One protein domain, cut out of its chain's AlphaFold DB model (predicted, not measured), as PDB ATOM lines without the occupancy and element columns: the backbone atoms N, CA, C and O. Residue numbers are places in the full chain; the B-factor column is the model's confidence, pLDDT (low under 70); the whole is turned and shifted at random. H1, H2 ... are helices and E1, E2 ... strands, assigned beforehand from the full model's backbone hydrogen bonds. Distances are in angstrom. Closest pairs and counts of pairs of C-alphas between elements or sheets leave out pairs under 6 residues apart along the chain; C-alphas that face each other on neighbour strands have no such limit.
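AT A GLANCE: This is residues 19 to 130 of the 258 residues of an uncharacterized protein of Mycoplasma putrefaciens (strain ATCC 15718 / NCTC 10155 / C30 KS-1 / KS-1) (UniProt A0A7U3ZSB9). Two strongly twisted sheets of four strands, E5 to E8 and E1 to E4, form a sandwich, joined by the turn from E4 to E5. H1, H2 and the long stretch of residues 65 to 79, which leads back to E4, lie toward one end of the long axis, beyond the sheet of E1 to E4, and little H3 is on the sheet of E5 to E8, on its face away from E1 to E4. The printed part has 112 residues, with eight named strands and three named helices in the order E1 E2 E3 H1 H2 E4 E5 E6 E7 E8 H3, a mixed class. Both sheets are antiparallel throughout, in the orders E1 E2 E3 E4 and E5 E6 E7 E8. The whole is compact, with a radius of gyration of the C-alphas of 15.2 A, yet elongated, spanning 46 by 29 by 20 A.

IN THESE COORDINATES: E5 is residues 88 to 95, 20.3 A long; E6 is 98 to 105, 21.8 A; E7 is 108 to 115, 22.6 A; E8 is 118 to 123, 15.5 A. E1 is residues 21 to 26, with C-alpha 21 at (-13.462, -35.201, -0.730); E2 is 29 to 34, E3 is 39 to 45, 19.6 A long, and E4 is 80 to 85. H1 is residues 46 to 53, 10.4 A long, and H2 is 61 to 64. H3, residues 127 to 130, ends with C-alpha 130 at (-21.453, -56.739, -3.383).

HOW THE PARTS SIT: E5 to E8 make a meander, each strand the antiparallel neighbour of the one before: N 93 and O 100 are 2.9 A apart, N 101 and O 112 2.8 A, N 113 and O 120 2.8 A. E1 to E3 make another, with N 24 and O 31 at 3.0 A and N 32 and O 42 at 2.8 A; E4 is antiparallel to E3, with N 41 and O 83 at 2.9 A. In the sandwich, two sheets face to face, the facing parts are 11.1 A centre to centre, with the strands of one sheet at 23 degrees to those of the other. The closest C-alphas of E1 and E5 are those of Trp 24 and Ile 92, 6.6 A apart. E4 and E8 are near each other. H3 is on the sheet of E5 to E8, at a height of 7.2 A over the sheet, only just over none of its strands, with 2 C-alphas falling on E6 and 2 on E7. H1 only grazes the sheet of E1 to E4, with residues 46 to 49. H1 and H2 only just touch, with 3 pairs of C-alphas within 8 A, the closest those of Asn 52 and Phe 62, 7.3 A. In H1 every O i to N i+4 pair is within hydrogen-bond range; H2 and H3 are too short for one.

THE WHOLE: The C-alphas farthest apart, those of Thr 59 and Ser 125, are 46.0 A apart. The printed part has no cut; the link from H2 to E4, 15 residues, is long. Mean pLDDT of the printed part is 76.1; 29 residues are under 70, among them 68 to 78 and 124 to 130.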
ATOM      1  N   TRP A  19     -13.778 -28.459  -2.505       81.25
ATOM      2  CA  TRP A  19     -14.187 -29.704  -1.875       81.25
ATOM      3  C   TRP A  19     -13.098 -30.759  -2.041       81.25
ATOM      4  O   TRP A  19     -13.036 -31.454  -3.053       81.25
ATOM      5  N   VAL A  20     -12.261 -30.951  -1.027       82.56
ATOM      6  CA  VAL A  20     -11.291 -32.056  -1.008       82.56
ATOM      7  C   VAL A  20     -11.941 -33.289  -0.375       82.56
ATOM      8  O   VAL A  20     -11.813 -33.561   0.819       82.56
ATOM      9  N   SER A  21     -12.692 -34.036  -1.185       86.06
ATOM     10  CA  SER A  21     -13.462 -35.201  -0.730       86.06
ATOM     11  C   SER A  21     -13.507 -36.317  -1.771       86.06
ATOM     12  O   SER A  21     -13.174 -36.120  -2.940       86.06
ATOM     13  N   ASN A  22     -13.863 -37.522  -1.343       89.06
ATOM     14  CA  ASN A  22     -14.374 -38.570  -2.217       89.06
ATOM     15  C   ASN A  22     -15.896 -38.445  -2.307       89.06
ATOM     16  O   ASN A  22     -16.534 -38.018  -1.348       89.06
ATOM     17  N   PHE A  23     -16.474 -38.834  -3.443       92.31
ATOM     18  CA  PHE A  23     -17.912 -38.707  -3.670       92.31
ATOM     19  C   PHE A  23     -18.532 -39.895  -4.404       92.31
ATOM     20  O   PHE A  23     -17.832 -40.609  -5.125       92.31
ATOM     21  N   TRP A  24     -19.839 -40.067  -4.230       92.25
ATOM     22  CA  TRP A  24     -20.686 -41.018  -4.955       92.25
ATOM     23  C   TRP A  24     -22.052 -40.383  -5.175       92.25
ATOM     24  O   TRP A  24     -22.554 -39.716  -4.272       92.25
ATOM     25  N   ILE A  25     -22.661 -40.580  -6.341       92.50
ATOM     26  CA  ILE A  25     -24.026 -40.116  -6.604       92.50
ATOM     27  C   ILE A  25     -24.920 -41.336  -6.773       92.50
ATOM     28  O   ILE A  25     -24.744 -42.143  -7.681       92.50
ATOM     29  N   ILE A  26     -25.903 -41.454  -5.887       88.62
ATOM     30  CA  ILE A  26     -26.857 -42.556  -5.863       88.62
ATOM     31  C   ILE A  26     -28.249 -41.942  -5.845       88.62
ATOM     32  O   ILE A  26     -28.598 -41.193  -4.935       88.62
ATOM     33  N   ASP A  27     -29.043 -42.256  -6.864       88.38
ATOM     34  CA  ASP A  27     -30.362 -41.671  -7.097       88.38
ATOM     35  C   ASP A  27     -30.346 -40.135  -7.074       88.38
ATOM     36  O   ASP A  27     -29.883 -39.505  -8.024       88.38
ATOM     37  N   ASN A  28     -30.867 -39.521  -6.010       91.69
ATOM     38  CA  ASN A  28     -30.890 -38.071  -5.818       91.69
ATOM     39  C   ASN A  28     -29.958 -37.605  -4.700       91.69
ATOM     40  O   ASN A  28     -30.020 -36.444  -4.318       91.69
ATOM     41  N   THR A  29     -29.092 -38.474  -4.191       91.62
ATOM     42  CA  THR A  29     -28.210 -38.167  -3.070       91.62
ATOM     43  C   THR A  29     -26.761 -38.228  -3.522       91.62
ATOM     44  O   THR A  29     -26.303 -39.235  -4.063       91.62
ATOM     45  N   MET A  30     -26.018 -37.156  -3.269       92.81
ATOM     46  CA  MET A  30     -24.567 -37.154  -3.357       92.81
ATOM     47  C   MET A  30     -23.996 -37.438  -1.968       92.81
ATOM     48  O   MET A  30     -24.264 -36.717  -1.009       92.81
ATOM     49  N   PHE A  31     -23.217 -38.506  -1.858       91.94
ATOM     50  CA  PHE A  31     -22.452 -38.831  -0.665       91.94
ATOM     51  C   PHE A  31     -21.066 -38.211  -0.768       91.94
ATOM     52  O   PHE A  31     -20.429 -38.304  -1.817       91.94
ATOM     53  N   LEU A  32     -20.597 -37.609   0.321       90.44
ATOM     54  CA  LEU A  32     -19.297 -36.959   0.430       90.44
ATOM     55  C   LEU A  32     -18.520 -37.552   1.601       90.44
ATOM     56  O   LEU A  32     -19.060 -37.721   2.693       90.44
ATOM     57  N   VAL A  33     -17.243 -37.837   1.373       88.75
ATOM     58  CA  VAL A  33     -16.317 -38.340   2.391       88.75
ATOM     59  C   VAL A  33     -15.083 -37.463   2.401       88.75
ATOM     60  O   VAL A  33     -14.343 -37.414   1.415       88.75
ATOM     61  N   LYS A  34     -14.861 -36.754   3.506       82.50
ATOM     62  CA  LYS A  34     -13.658 -35.939   3.687       82.50
ATOM     63  C   LYS A  34     -12.424 -36.849   3.702       82.50
ATOM     64  O   LYS A  34     -12.478 -37.964   4.207       82.50
ATOM     65  N   LEU A  35     -11.328 -36.400   3.093       74.69
ATOM     66  CA  LEU A  35     -10.093 -37.188   2.981       74.69
ATOM     67  C   LEU A  35      -9.188 -37.122   4.233       74.69
ATOM     68  O   LEU A  35      -7.971 -37.271   4.123       74.69
ATOM     69  N   ASP A  36      -9.745 -36.882   5.421       66.81
ATOM     70  CA  ASP A  36      -9.005 -36.978   6.682       66.81
ATOM     71  C   ASP A  36      -8.920 -38.436   7.182       66.81
ATOM     72  O   ASP A  36      -9.515 -39.353   6.620       66.81
ATOM     73  N   LYS A  37      -8.116 -38.690   8.230       57.53
ATOM     74  CA  LYS A  37      -7.871 -40.047   8.775       57.53
ATOM     75  C   LYS A  37      -9.143 -40.772   9.257       57.53
ATOM     76  O   LYS A  37      -9.059 -41.945   9.606       57.53
ATOM     77  N   GLN A  38     -10.286 -40.090   9.305       65.88
ATOM     78  CA  GLN A  38     -11.578 -40.635   9.703       65.88
ATOM     79  C   GLN A  38     -12.571 -40.428   8.564       65.88
ATOM     80  O   GLN A  38     -12.922 -39.296   8.252       65.88
ATOM     81  N   SER A  39     -13.080 -41.511   7.981       79.88
ATOM     82  CA  SER A  39     -14.060 -41.421   6.901       79.88
ATOM     83  C   SER A  39     -15.412 -40.990   7.461       79.88
ATOM     84  O   SER A  39     -16.259 -41.811   7.822       79.88
ATOM     85  N   THR A  40     -15.603 -39.679   7.562       85.19
ATOM     86  CA  THR A  40     -16.897 -39.097   7.897       85.19
ATOM     87  C   THR A  40     -17.740 -39.025   6.639       85.19
ATOM     88  O   THR A  40     -17.319 -38.422   5.651       85.19
ATOM     89  N   VAL A  41     -18.916 -39.648   6.678       87.88
ATOM     90  CA  VAL A  41     -19.836 -39.697   5.544       87.88
ATOM     91  C   VAL A  41     -20.938 -38.682   5.735       87.88
ATOM     92  O   VAL A  41     -21.686 -38.710   6.714       87.88
ATOM     93  N   TYR A  42     -21.059 -37.830   4.734       88.50
ATOM     94  CA  TYR A  42     -22.119 -36.861   4.603       88.50
ATOM     95  C   TYR A  42     -22.975 -37.180   3.383       88.50
ATOM     96  O   TYR A  42     -22.505 -37.797   2.426       88.50
ATOM     97  N   ALA A  43     -24.228 -36.751   3.409       89.31
ATOM     98  CA  ALA A  43     -25.170 -36.875   2.309       89.31
ATOM     99  C   ALA A  43     -25.799 -35.515   2.008       89.31
ATOM    100  O   ALA A  43     -26.093 -34.760   2.923       89.31
ATOM    101  N   ILE A  44     -26.034 -35.218   0.739       88.88
ATOM    102  CA  ILE A  44     -26.723 -34.003   0.292       88.88
ATOM    103  C   ILE A  44     -27.631 -34.337  -0.886       88.88
ATOM    104  O   ILE A  44     -27.271 -35.156  -1.735       88.88
ATOM    105  N   ASP A  45     -28.806 -33.710  -0.952       89.94
ATOM    106  CA  ASP A  45     -29.664 -33.810  -2.134       89.94
ATOM    107  C   ASP A  45     -28.950 -33.166  -3.335       89.94
ATOM    108  O   ASP A  45     -28.548 -32.001  -3.314       89.94
ATOM    109  N   ALA A  46     -28.802 -33.923  -4.417       91.06
ATOM    110  CA  ALA A  46     -28.178 -33.472  -5.650       91.06
ATOM    111  C   ALA A  46     -28.899 -32.256  -6.273       91.06
ATOM    112  O   ALA A  46     -28.268 -31.457  -6.967       91.06
ATOM    113  N   LYS A  47     -30.198 -32.055  -6.001       89.44
ATOM    114  CA  LYS A  47     -30.919 -30.818  -6.352       89.44
ATOM    115  C   LYS A  47     -30.309 -29.602  -5.670       89.44
ATOM    116  O   LYS A  47     -30.051 -28.620  -6.355       89.44
ATOM    117  N   ILE A  48     -30.035 -29.698  -4.370       85.94
ATOM    118  CA  ILE A  48     -29.438 -28.617  -3.579       85.94
ATOM    119  C   ILE A  48     -28.032 -28.304  -4.098       85.94
ATOM    120  O   ILE A  48     -27.683 -27.135  -4.259       85.94
ATOM    121  N   VAL A  49     -27.244 -29.335  -4.438       86.94
ATOM    122  CA  VAL A  49     -25.935 -29.141  -5.087       86.94
ATOM    123  C   VAL A  49     -26.098 -28.337  -6.375       86.94
ATOM    124  O   VAL A  49     -25.422 -27.330  -6.560       86.94
ATOM    125  N   LEU A  50     -27.016 -28.740  -7.259       87.50
ATOM    126  CA  LEU A  50     -27.238 -28.049  -8.530       87.50
ATOM    127  C   LEU A  50     -27.714 -26.604  -8.348       87.50
ATOM    128  O   LEU A  50     -27.276 -25.730  -9.093       87.50
ATOM    129  N   GLU A  51     -28.619 -26.353  -7.404       84.56
ATOM    130  CA  GLU A  51     -29.100 -25.005  -7.090       84.56
ATOM    131  C   GLU A  51     -27.943 -24.109  -6.656       84.56
ATOM    132  O   GLU A  51     -27.771 -23.027  -7.213       84.56
ATOM    133  N   ASN A  52     -27.087 -24.608  -5.761       80.81
ATOM    134  CA  ASN A  52     -25.897 -23.900  -5.310       80.81
ATOM    135  C   ASN A  52     -24.863 -23.682  -6.420       80.81
ATOM    136  O   ASN A  52     -24.276 -22.608  -6.494       80.81
ATOM    137  N   LEU A  53     -24.659 -24.652  -7.315       81.44
ATOM    138  CA  LEU A  53     -23.757 -24.494  -8.463       81.44
ATOM    139  C   LEU A  53     -24.203 -23.376  -9.411       81.44
ATOM    140  O   LEU A  53     -23.362 -22.769 -10.065       81.44
ATOM    141  N   LYS A  54     -25.508 -23.091  -9.488       80.56
ATOM    142  CA  LYS A  54     -26.070 -22.040 -10.351       80.56
ATOM    143  C   LYS A  54     -26.001 -20.638  -9.743       80.56
ATOM    144  O   LYS A  54     -26.375 -19.683 -10.424       80.56
ATOM    145  N   THR A  55     -25.552 -20.493  -8.498       75.25
ATOM    146  CA  THR A  55     -25.360 -19.185  -7.858       75.25
ATOM    147  C   THR A  55     -23.928 -18.669  -8.048       75.25
ATOM    148  O   THR A  55     -23.060 -19.348  -8.592       75.25
ATOM    149  N   ASN A  56     -23.668 -17.420  -7.651       65.12
ATOM    150  CA  ASN A  56     -22.340 -16.823  -7.780       65.12
ATOM    151  C   ASN A  56     -21.356 -17.450  -6.774       65.12
ATOM    152  O   ASN A  56     -21.544 -17.335  -5.558       65.12
ATOM    153  N   LEU A  57     -20.281 -18.050  -7.301       63.72
ATOM    154  CA  LEU A  57     -19.223 -18.721  -6.545       63.72
ATOM    155  C   LEU A  57     -18.651 -17.865  -5.411       63.72
ATOM    156  O   LEU A  57     -18.492 -18.348  -4.296       63.72
ATOM    157  N   HIS A  58     -18.355 -16.592  -5.685       60.41
ATOM    158  CA  HIS A  58     -17.655 -15.715  -4.741       60.41
ATOM    159  C   HIS A  58     -18.497 -15.352  -3.516       60.41
ATOM    160  O   HIS A  58     -17.965 -14.905  -2.506       60.41
ATOM    161  N   THR A  59     -19.812 -15.545  -3.609       60.84
ATOM    162  CA  THR A  59     -20.762 -15.271  -2.528       60.84
ATOM    163  C   THR A  59     -21.320 -16.540  -1.896       60.84
ATOM    164  O   THR A  59     -22.018 -16.458  -0.887       60.84
ATOM    165  N   ASN A  60     -21.042 -17.711  -2.476       69.12
ATOM    166  CA  ASN A  60     -21.623 -18.962  -2.023       69.12
ATOM    167  C   ASN A  60     -20.676 -19.710  -1.069       69.12
ATOM    168  O   ASN A  60     -19.787 -20.450  -1.493       69.12
ATOM    169  N   ALA A  61     -20.916 -19.555   0.236       66.38
ATOM    170  CA  ALA A  61     -20.155 -20.223   1.292       66.38
ATOM    171  C   ALA A  61     -20.167 -21.763   1.183       66.38
ATOM    172  O   ALA A  61     -19.191 -22.407   1.559       66.38
ATOM    173  N   PHE A  62     -21.223 -22.358   0.616       71.12
ATOM    174  CA  PHE A  62     -21.316 -23.805   0.406       71.12
ATOM    175  C   PHE A  62     -20.291 -24.318  -0.620       71.12
ATOM    176  O   PHE A  62     -19.705 -25.391  -0.455       71.12
ATOM    177  N   LEU A  63     -20.019 -23.538  -1.668       70.56
ATOM    178  CA  LEU A  63     -18.997 -23.892  -2.658       70.56
ATOM    179  C   LEU A  63     -17.573 -23.697  -2.105       70.56
ATOM    180  O   LEU A  63     -16.653 -24.385  -2.556       70.56
ATOM    181  N   ALA A  64     -17.412 -22.813  -1.111       71.25
ATOM    182  CA  ALA A  64     -16.150 -22.516  -0.432       71.25
ATOM    183  C   ALA A  64     -15.716 -23.588   0.580       71.25
ATOM    184  O   ALA A  64     -14.547 -23.948   0.627       71.25
ATOM    185  N   ASP A  65     -16.633 -24.112   1.388       72.25
ATOM    186  CA  ASP A  65     -16.380 -25.299   2.207       72.25
ATOM    187  C   ASP A  65     -17.719 -25.935   2.610       72.25
ATOM    188  O   ASP A  65     -18.399 -25.420   3.508       72.25
ATOM    189  N   PRO A  66     -18.098 -27.074   2.004       72.88
ATOM    190  CA  PRO A  66     -19.375 -27.717   2.274       72.88
ATOM    191  C   PRO A  66     -19.388 -28.345   3.673       72.88
ATOM    192  O   PRO A  66     -20.456 -28.653   4.195       72.88
ATOM    193  N   PHE A  67     -18.214 -28.532   4.287       75.31
ATOM    194  CA  PHE A  67     -18.040 -29.126   5.605       75.31
ATOM    195  C   PHE A  67     -17.879 -28.073   6.713       75.31
ATOM    196  O   PHE A  67     -17.802 -28.452   7.879       75.31
ATOM    197  N   SER A  68     -17.819 -26.773   6.392       65.50
ATOM    198  CA  SER A  68     -17.508 -25.725   7.378       65.50
ATOM    199  C   SER A  68     -18.617 -25.530   8.408       65.50
ATOM    200  O   SER A  68     -19.704 -25.075   8.073       65.50
ATOM    201  N   ASP A  69     -18.339 -25.775   9.688       52.16
ATOM    202  CA  ASP A  69     -19.307 -25.619  10.788       52.16
ATOM    203  C   ASP A  69     -19.745 -24.163  11.074       52.16
ATOM    204  O   ASP A  69     -20.574 -23.934  11.954       52.16
ATOM    205  N   ASN A  70     -19.242 -23.160  10.343       44.19
ATOM    206  CA  ASN A  70     -19.634 -21.760  10.529       44.19
ATOM    207  C   ASN A  70     -20.977 -21.465   9.831       44.19
ATOM    208  O   ASN A  70     -21.076 -21.187   8.640       44.19
ATOM    209  N   VAL A  71     -22.026 -21.563  10.648       46.34
ATOM    210  CA  VAL A  71     -23.444 -21.786  10.317       46.34
ATOM    211  C   VAL A  71     -24.273 -20.520  10.052       46.34
ATOM    212  O   VAL A  71     -25.464 -20.630   9.779       46.34
ATOM    213  N   ILE A  72     -23.712 -19.310  10.096       41.78
ATOM    214  CA  ILE A  72     -24.549 -18.109  10.312       41.78
ATOM    215  C   ILE A  72     -25.525 -17.794   9.152       41.78
ATOM    216  O   ILE A  72     -26.553 -17.182   9.406       41.78
ATOM    217  N   ASN A  73     -25.317 -18.317   7.935       40.19
ATOM    218  CA  ASN A  73     -26.284 -18.214   6.824       40.19
ATOM    219  C   ASN A  73     -26.558 -19.552   6.099       40.19
ATOM    220  O   ASN A  73     -26.931 -19.565   4.928       40.19
ATOM    221  N   ARG A  74     -26.389 -20.698   6.777       48.78
ATOM    222  CA  ARG A  74     -26.827 -22.000   6.245       48.78
ATOM    223  C   ARG A  74     -28.355 -22.022   6.255       48.78
ATOM    224  O   ARG A  74     -28.947 -22.090   7.334       48.78
ATOM    225  N   ILE A  75     -29.026 -22.024   5.106       46.41
ATOM    226  CA  ILE A  75     -30.472 -22.306   5.052       46.41
ATOM    227  C   ILE A  75     -30.679 -23.818   5.303       46.41
ATOM    228  O   ILE A  75     -30.944 -24.608   4.408       46.41
ATOM    229  N   LYS A  76     -30.469 -24.216   6.563       39.72
ATOM    230  CA  LYS A  76     -30.965 -25.376   7.327       39.72
ATOM    231  C   LYS A  76     -31.033 -26.800   6.729       39.72
ATOM    232  O   LYS A  76     -31.453 -27.669   7.487       39.72
ATOM    233  N   SER A  77     -30.637 -27.113   5.490       51.91
ATOM    234  CA  SER A  77     -30.959 -28.444   4.910       51.91
ATOM    235  C   SER A  77     -29.917 -29.131   4.023       51.91
ATOM    236  O   SER A  77     -30.192 -30.211   3.512       51.91
ATOM    237  N   GLU A  78     -28.731 -28.567   3.830       67.69
ATOM    238  CA  GLU A  78     -27.932 -28.981   2.672       67.69
ATOM    239  C   GLU A  78     -27.141 -30.276   2.905       67.69
ATOM    240  O   GLU A  78     -27.278 -31.215   2.131       67.69
ATOM    241  N   LEU A  79     -26.370 -30.389   3.987       79.12
ATOM    242  CA  LEU A  79     -25.525 -31.557   4.244       79.12
ATOM    243  C   LEU A  79     -25.966 -32.304   5.514       79.12
ATOM    244  O   LEU A  79     -25.913 -31.768   6.618       79.12
ATOM    245  N   GLU A  80     -26.366 -33.561   5.365       84.12
ATOM    246  CA  GLU A  80     -26.742 -34.471   6.444       84.12
ATOM    247  C   GLU A  80     -25.546 -35.346   6.841       84.12
ATOM    248  O   GLU A  80     -25.020 -36.117   6.034       84.12
ATOM    249  N   TYR A  81     -25.121 -35.268   8.104       84.81
ATOM    250  CA  TYR A  81     -24.169 -36.225   8.664       84.81
ATOM    251  C   TYR A  81     -24.821 -37.608   8.760       84.81
ATOM    252  O   TYR A  81     -25.865 -37.764   9.393       84.81
ATOM    253  N   ARG A  82     -24.193 -38.624   8.164       86.56
ATOM    254  CA  ARG A  82     -24.703 -40.000   8.192       86.56
ATOM    255  C   ARG A  82     -24.059 -40.817   9.300       86.56
ATOM    256  O   ARG A  82     -24.762 -41.405  10.118       86.56
ATOM    257  N   PHE A  83     -22.732 -40.899   9.282       86.12
ATOM    258  CA  PHE A  83     -21.937 -41.710  10.204       86.12
ATOM    259  C   PHE A  83     -20.442 -41.427  10.022       86.12
ATOM    260  O   PHE A  83     -20.019 -40.707   9.115       86.12
ATOM    261  N   LYS A  84     -19.627 -42.045  10.876       87.62
ATOM    262  CA  LYS A  84     -18.168 -41.978  10.843       87.62
ATOM    263  C   LYS A  84     -17.575 -43.372  10.970       87.62
ATOM    264  O   LYS A  84     -18.054 -44.178  11.764       87.62
ATOM    265  N   LEU A  85     -16.534 -43.630  10.187       86.62
ATOM    266  CA  LEU A  85     -15.765 -44.868  10.208       86.62
ATOM    267  C   LEU A  85     -14.282 -44.547  10.394       86.62
ATOM    268  O   LEU A  85     -13.752 -43.644   9.749       86.62
ATOM    269  N   ASP A  86     -13.592 -45.340  11.208       84.44
ATOM    270  CA  ASP A  86     -12.130 -45.264  11.375       84.44
ATOM    271  C   ASP A  86     -11.378 -46.063  10.287       84.44
ATOM    272  O   ASP A  86     -10.241 -46.496  10.463       84.44
ATOM    273  N   GLU A  87     -12.034 -46.304   9.152       84.06
ATOM    274  CA  GLU A  87     -11.541 -47.111   8.036       84.06
ATOM    275  C   GLU A  87     -11.643 -46.309   6.738       84.06
ATOM    276  O   GLU A  87     -12.463 -45.396   6.629       84.06
ATOM    277  N   THR A  88     -10.825 -46.629   5.734       84.19
ATOM    278  CA  THR A  88     -10.871 -45.924   4.441       84.19
ATOM    279  C   THR A  88     -12.057 -46.421   3.626       84.19
ATOM    280  O   THR A  88     -12.110 -47.604   3.309       84.19
ATOM    281  N   ILE A  89     -12.987 -45.544   3.245       85.69
ATOM    282  CA  ILE A  89     -14.107 -45.928   2.371       85.69
ATOM    283  C   ILE A  89     -13.622 -46.057   0.924       85.69
ATOM    284  O   ILE A  89     -13.109 -45.102   0.336       85.69
ATOM    285  N   ILE A  90     -13.817 -47.245   0.352       82.25
ATOM    286  CA  ILE A  90     -13.501 -47.580  -1.040       82.25
ATOM    287  C   ILE A  90     -14.716 -47.323  -1.930       82.25
ATOM    288  O   ILE A  90     -14.570 -46.716  -2.995       82.25
ATOM    289  N   ASP A  91     -15.905 -47.737  -1.475       83.94
ATOM    290  CA  ASP A  91     -17.143 -47.652  -2.249       83.94
ATOM    291  C   ASP A  91     -18.391 -47.410  -1.389       83.94
ATOM    292  O   ASP A  91     -18.434 -47.774  -0.212       83.94
ATOM    293  N   ILE A  92     -19.402 -46.792  -2.004       85.44
ATOM    294  CA  ILE A  92     -20.753 -46.626  -1.471       85.44
ATOM    295  C   ILE A  92     -21.724 -46.963  -2.609       85.44
ATOM    296  O   ILE A  92     -21.643 -46.381  -3.691       85.44
ATOM    297  N   SER A  93     -22.652 -47.883  -2.359       83.94
ATOM    298  CA  SER A  93     -23.637 -48.363  -3.333       83.94
ATOM    299  C   SER A  93     -25.013 -48.562  -2.692       83.94
ATOM    300  O   SER A  93     -25.152 -48.520  -1.472       83.94
ATOM    301  N   LEU A  94     -26.053 -48.742  -3.510       78.31
ATOM    302  CA  LEU A  94     -27.416 -49.019  -3.048       78.31
ATOM    303  C   LEU A  94     -27.848 -50.406  -3.514       78.31
ATOM    304  O   LEU A  94     -27.936 -50.657  -4.716       78.31
ATOM    305  N   THR A  95     -28.173 -51.274  -2.560       73.38
ATOM    306  CA  THR A  95     -28.626 -52.644  -2.813       73.38
ATOM    307  C   THR A  95     -29.887 -52.893  -2.001       73.38
ATOM    308  O   THR A  95     -29.887 -52.694  -0.792       73.38
ATOM    309  N   ASN A  96     -30.978 -53.314  -2.649       73.25
ATOM    310  CA  ASN A  96     -32.274 -53.558  -1.996       73.25
ATOM    311  C   ASN A  96     -32.779 -52.369  -1.147       73.25
ATOM    312  O   ASN A  96     -33.309 -52.562  -0.057       73.25
ATOM    313  N   ASN A  97     -32.625 -51.139  -1.655       77.75
ATOM    314  CA  ASN A  97     -32.949 -49.882  -0.958       77.75
ATOM    315  C   ASN A  97     -32.154 -49.634   0.336       77.75
ATOM    316  O   ASN A  97     -32.545 -48.810   1.162       77.75
ATOM    317  N   GLU A  98     -31.029 -50.316   0.513       81.25
ATOM    318  CA  GLU A  98     -30.143 -50.145   1.653       81.25
ATOM    319  C   GLU A  98     -28.763 -49.715   1.167       81.25
ATOM    320  O   GLU A  98     -28.262 -50.184   0.140       81.25
ATOM    321  N   LEU A  99     -28.153 -48.784   1.896       83.69
ATOM    322  CA  LEU A  99     -26.864 -48.229   1.521       83.69
ATOM    323  C   LEU A  99     -25.765 -49.193   1.974       83.69
ATOM    324  O   LEU A  99     -25.625 -49.461   3.166       83.69
ATOM    325  N   LEU A 100     -24.990 -49.717   1.035       83.38
ATOM    326  CA  LEU A 100     -23.863 -50.597   1.298       83.38
ATOM    327  C   LEU A 100     -22.558 -49.806   1.183       83.38
ATOM    328  O   LEU A 100     -22.328 -49.114   0.195       83.38
ATOM    329  N   ILE A 101     -21.704 -49.909   2.195       85.31
ATOM    330  CA  ILE A 101     -20.423 -49.207   2.277       85.31
ATOM    331  C   ILE A 101     -19.312 -50.239   2.362       85.31
ATOM    332  O   ILE A 101     -19.341 -51.128   3.215       85.31
ATOM    333  N   THR A 102     -18.302 -50.077   1.522       82.69
ATOM    334  CA  THR A 102     -17.136 -50.954   1.505       82.69
ATOM    335  C   THR A 102     -15.908 -50.188   1.920       82.69
ATOM    336  O   THR A 102     -15.609 -49.117   1.384       82.69
ATOM    337  N   THR A 103     -15.182 -50.743   2.882       83.81
ATOM    338  CA  THR A 103     -13.996 -50.124   3.457       83.81
ATOM    339  C   THR A 103     -12.766 -51.007   3.317       83.81
ATOM    340  O   THR A 103     -12.844 -52.236   3.231       83.81
ATOM    341  N   LEU A 104     -11.607 -50.351   3.334       79.56
ATOM    342  CA  LEU A 104     -10.309 -50.979   3.478       79.56
ATOM    343  C   LEU A 104      -9.904 -50.942   4.951       79.56
ATOM    344  O   LEU A 104      -9.595 -49.877   5.495       79.56
ATOM    345  N   LYS A 105      -9.836 -52.118   5.570       78.25
ATOM    346  CA  LYS A 105      -9.059 -52.345   6.787       78.25
ATOM    347  C   LYS A 105      -7.746 -53.012   6.384       78.25
ATOM    348  O   LYS A 105      -7.659 -53.661   5.346       78.25
ATOM    349  N   THR A 106      -6.682 -52.833   7.158       73.56
ATOM    350  CA  THR A 106      -5.367 -53.421   6.857       73.56
ATOM    351  C   THR A 106      -5.490 -54.895   6.428       73.56
ATOM    352  O   THR A 106      -5.912 -55.751   7.202       73.56
ATOM    353  N   LYS A 107      -5.160 -55.168   5.153       67.94
ATOM    354  CA  LYS A 107      -5.220 -56.483   4.476       67.94
ATOM    355  C   LYS A 107      -6.600 -57.169   4.403       67.94
ATOM    356  O   LYS A 107      -6.658 -58.314   3.972       67.94
ATOM    357  N   THR A 108      -7.693 -56.514   4.800       69.62
ATOM    358  CA  THR A 108      -9.050 -57.091   4.779       69.62
ATOM    359  C   THR A 108     -10.085 -56.058   4.345       69.62
ATOM    360  O   THR A 108     -10.106 -54.935   4.840       69.62
ATOM    361  N   ASN A 109     -10.971 -56.437   3.425       75.50
ATOM    362  CA  ASN A 109     -12.120 -55.607   3.073       75.50
ATOM    363  C   ASN A 109     -13.277 -55.897   4.026       75.50
ATOM    364  O   ASN A 109     -13.518 -57.050   4.402       75.50
ATOM    365  N   LYS A 110     -13.998 -54.845   4.404       81.19
ATOM    366  CA  LYS A 110     -15.199 -54.942   5.230       81.19
ATOM    367  C   LYS A 110     -16.373 -54.309   4.513       81.19
ATOM    368  O   LYS A 110     -16.243 -53.236   3.926       81.19
ATOM    369  N   ASN A 111     -17.518 -54.974   4.598       82.12
ATOM    370  CA  ASN A 111     -18.765 -54.481   4.034       82.12
ATOM    371  C   ASN A 111     -19.749 -54.168   5.158       82.12
ATOM    372  O   ASN A 111     -20.031 -55.007   6.019       82.12
ATOM    373  N   TYR A 112     -20.282 -52.955   5.115       85.50
ATOM    374  CA  TYR A 112     -21.258 -52.433   6.051       85.50
ATOM    375  C   TYR A 112     -22.577 -52.201   5.326       85.50
ATOM    376  O   TYR A 112     -22.579 -51.579   4.265       85.50
ATOM    377  N   LYS A 113     -23.701 -52.618   5.914       85.50
ATOM    378  CA  LYS A 113     -25.017 -52.085   5.542       85.50
ATOM    379  C   LYS A 113     -25.371 -50.940   6.462       85.50
ATOM    380  O   LYS A 113     -25.275 -51.072   7.678       85.50
ATOM    381  N   TYR A 114     -25.845 -49.850   5.887       83.62
ATOM    382  CA  TYR A 114     -26.501 -48.774   6.602       83.62
ATOM    383  C   TYR A 114     -28.017 -48.890   6.418       83.62
ATOM    384  O   TYR A 114     -28.544 -48.682   5.321       83.62
ATOM    385  N   ILE A 115     -28.715 -49.236   7.502       81.94
ATOM    386  CA  ILE A 115     -30.167 -49.447   7.547       81.94
ATOM    387  C   ILE A 115     -30.726 -48.606   8.684       81.94
ATOM    388  O   ILE A 115     -30.301 -48.762   9.826       81.94
ATOM    389  N   LYS A 116     -31.711 -47.742   8.402       81.69
ATOM    390  CA  LYS A 116     -32.448 -46.984   9.436       81.69
ATOM    391  C   LYS A 116     -31.515 -46.360  10.494       81.69
ATOM    392  O   LYS A 116     -31.716 -46.537  11.693       81.69
ATOM    393  N   ASN A 117     -30.480 -45.655  10.037       77.81
ATOM    394  CA  ASN A 117     -29.478 -44.977  10.870       77.81
ATOM    395  C   ASN A 117     -28.547 -45.887  11.690       77.81
ATOM    396  O   ASN A 117     -27.881 -45.410  12.607       77.81
ATOM    397  N   LYS A 118     -28.461 -47.180  11.367       84.19
ATOM    398  CA  LYS A 118     -27.529 -48.122  11.998       84.19
ATOM    399  C   LYS A 118     -26.598 -48.729  10.964       84.19
ATOM    400  O   LYS A 118     -27.021 -49.039   9.855       84.19
ATOM    401  N   LEU A 119     -25.336 -48.895  11.353       86.62
ATOM    402  CA  LEU A 119     -24.338 -49.623  10.581       86.62
ATOM    403  C   LEU A 119     -24.225 -51.054  11.100       86.62
ATOM    404  O   LEU A 119     -23.957 -51.268  12.280       86.62
ATOM    405  N   GLU A 120     -24.373 -52.015  10.199       86.12
ATOM    406  CA  GLU A 120     -24.233 -53.442  10.472       86.12
ATOM    407  C   GLU A 120     -23.113 -54.014   9.602       86.12
ATOM    408  O   GLU A 120     -23.105 -53.825   8.386       86.12
ATOM    409  N   VAL A 121     -22.149 -54.709  10.209       84.62
ATOM    410  CA  VAL A 121     -21.112 -55.431   9.455       84.62
ATOM    411  C   VAL A 121     -21.745 -56.693   8.884       84.62
ATOM    412  O   VAL A 121     -22.185 -57.553   9.642       84.62
ATOM    413  N   ILE A 122     -21.780 -56.816   7.558       77.75
ATOM    414  CA  ILE A 122     -22.422 -57.955   6.884       77.75
ATOM    415  C   ILE A 122     -21.401 -59.046   6.577       77.75
ATOM    416  O   ILE A 122     -21.701 -60.234   6.682       77.75
ATOM    417  N   SER A 123     -20.184 -58.662   6.191       71.56
ATOM    418  CA  SER A 123     -19.131 -59.621   5.880       71.56
ATOM    419  C   SER A 123     -17.732 -59.016   5.977       71.56
ATOM    420  O   SER A 123     -17.502 -57.848   5.654       71.56
ATOM    421  N   ASN A 124     -16.781 -59.867   6.367       63.03
ATOM    422  CA  ASN A 124     -15.358 -59.682   6.101       63.03
ATOM    423  C   ASN A 124     -15.050 -60.503   4.848       63.03
ATOM    424  O   ASN A 124     -14.706 -61.680   4.935       63.03
ATOM    425  N   SER A 125     -15.291 -59.933   3.677       55.66
ATOM    426  CA  SER A 125     -15.063 -60.618   2.408       55.66
ATOM    427  C   SER A 125     -14.483 -59.643   1.405       55.66
ATOM    428  O   SER A 125     -14.712 -58.436   1.505       55.66
ATOM    429  N   ASP A 126     -13.764 -60.168   0.417       51.47
ATOM    430  CA  ASP A 126     -13.298 -59.362  -0.702       51.47
ATOM    431  C   ASP A 126     -14.459 -58.577  -1.328       51.47
ATOM    432  O   ASP A 126     -15.596 -59.054  -1.366       51.47
ATOM    433  N   HIS A 127     -14.152 -57.377  -1.833       46.72
ATOM    434  CA  HIS A 127     -15.060 -56.381  -2.435       46.72
ATOM    435  C   HIS A 127     -16.017 -56.947  -3.520       46.72
ATOM    436  O   HIS A 127     -16.927 -56.275  -3.998       46.72
ATOM    437  N   TRP A 128     -15.815 -58.196  -3.932       46.25
ATOM    438  CA  TRP A 128     -16.534 -58.893  -4.990       46.25
ATOM    439  C   TRP A 128     -17.930 -59.397  -4.608       46.25
ATOM    440  O   TRP A 128     -18.713 -59.671  -5.514       46.25
ATOM    441  N   SER A 129     -18.260 -59.528  -3.319       45.44
ATOM    442  CA  SER A 129     -19.555 -60.072  -2.859       45.44
ATOM    443  C   SER A 129     -20.730 -59.086  -2.938       45.44
ATOM    444  O   SER A 129     -21.874 -59.481  -2.741       45.44
ATOM    445  N   ILE A 130     -20.457 -57.815  -3.236       44.59
ATOM    446  CA  ILE A 130     -21.453 -56.739  -3.383       44.59
ATOM    447  C   ILE A 130     -22.245 -56.881  -4.681       44.59
ATOM    448  O   ILE A 130     -23.402 -56.476  -4.785       44.59
TER     449      ILE A 130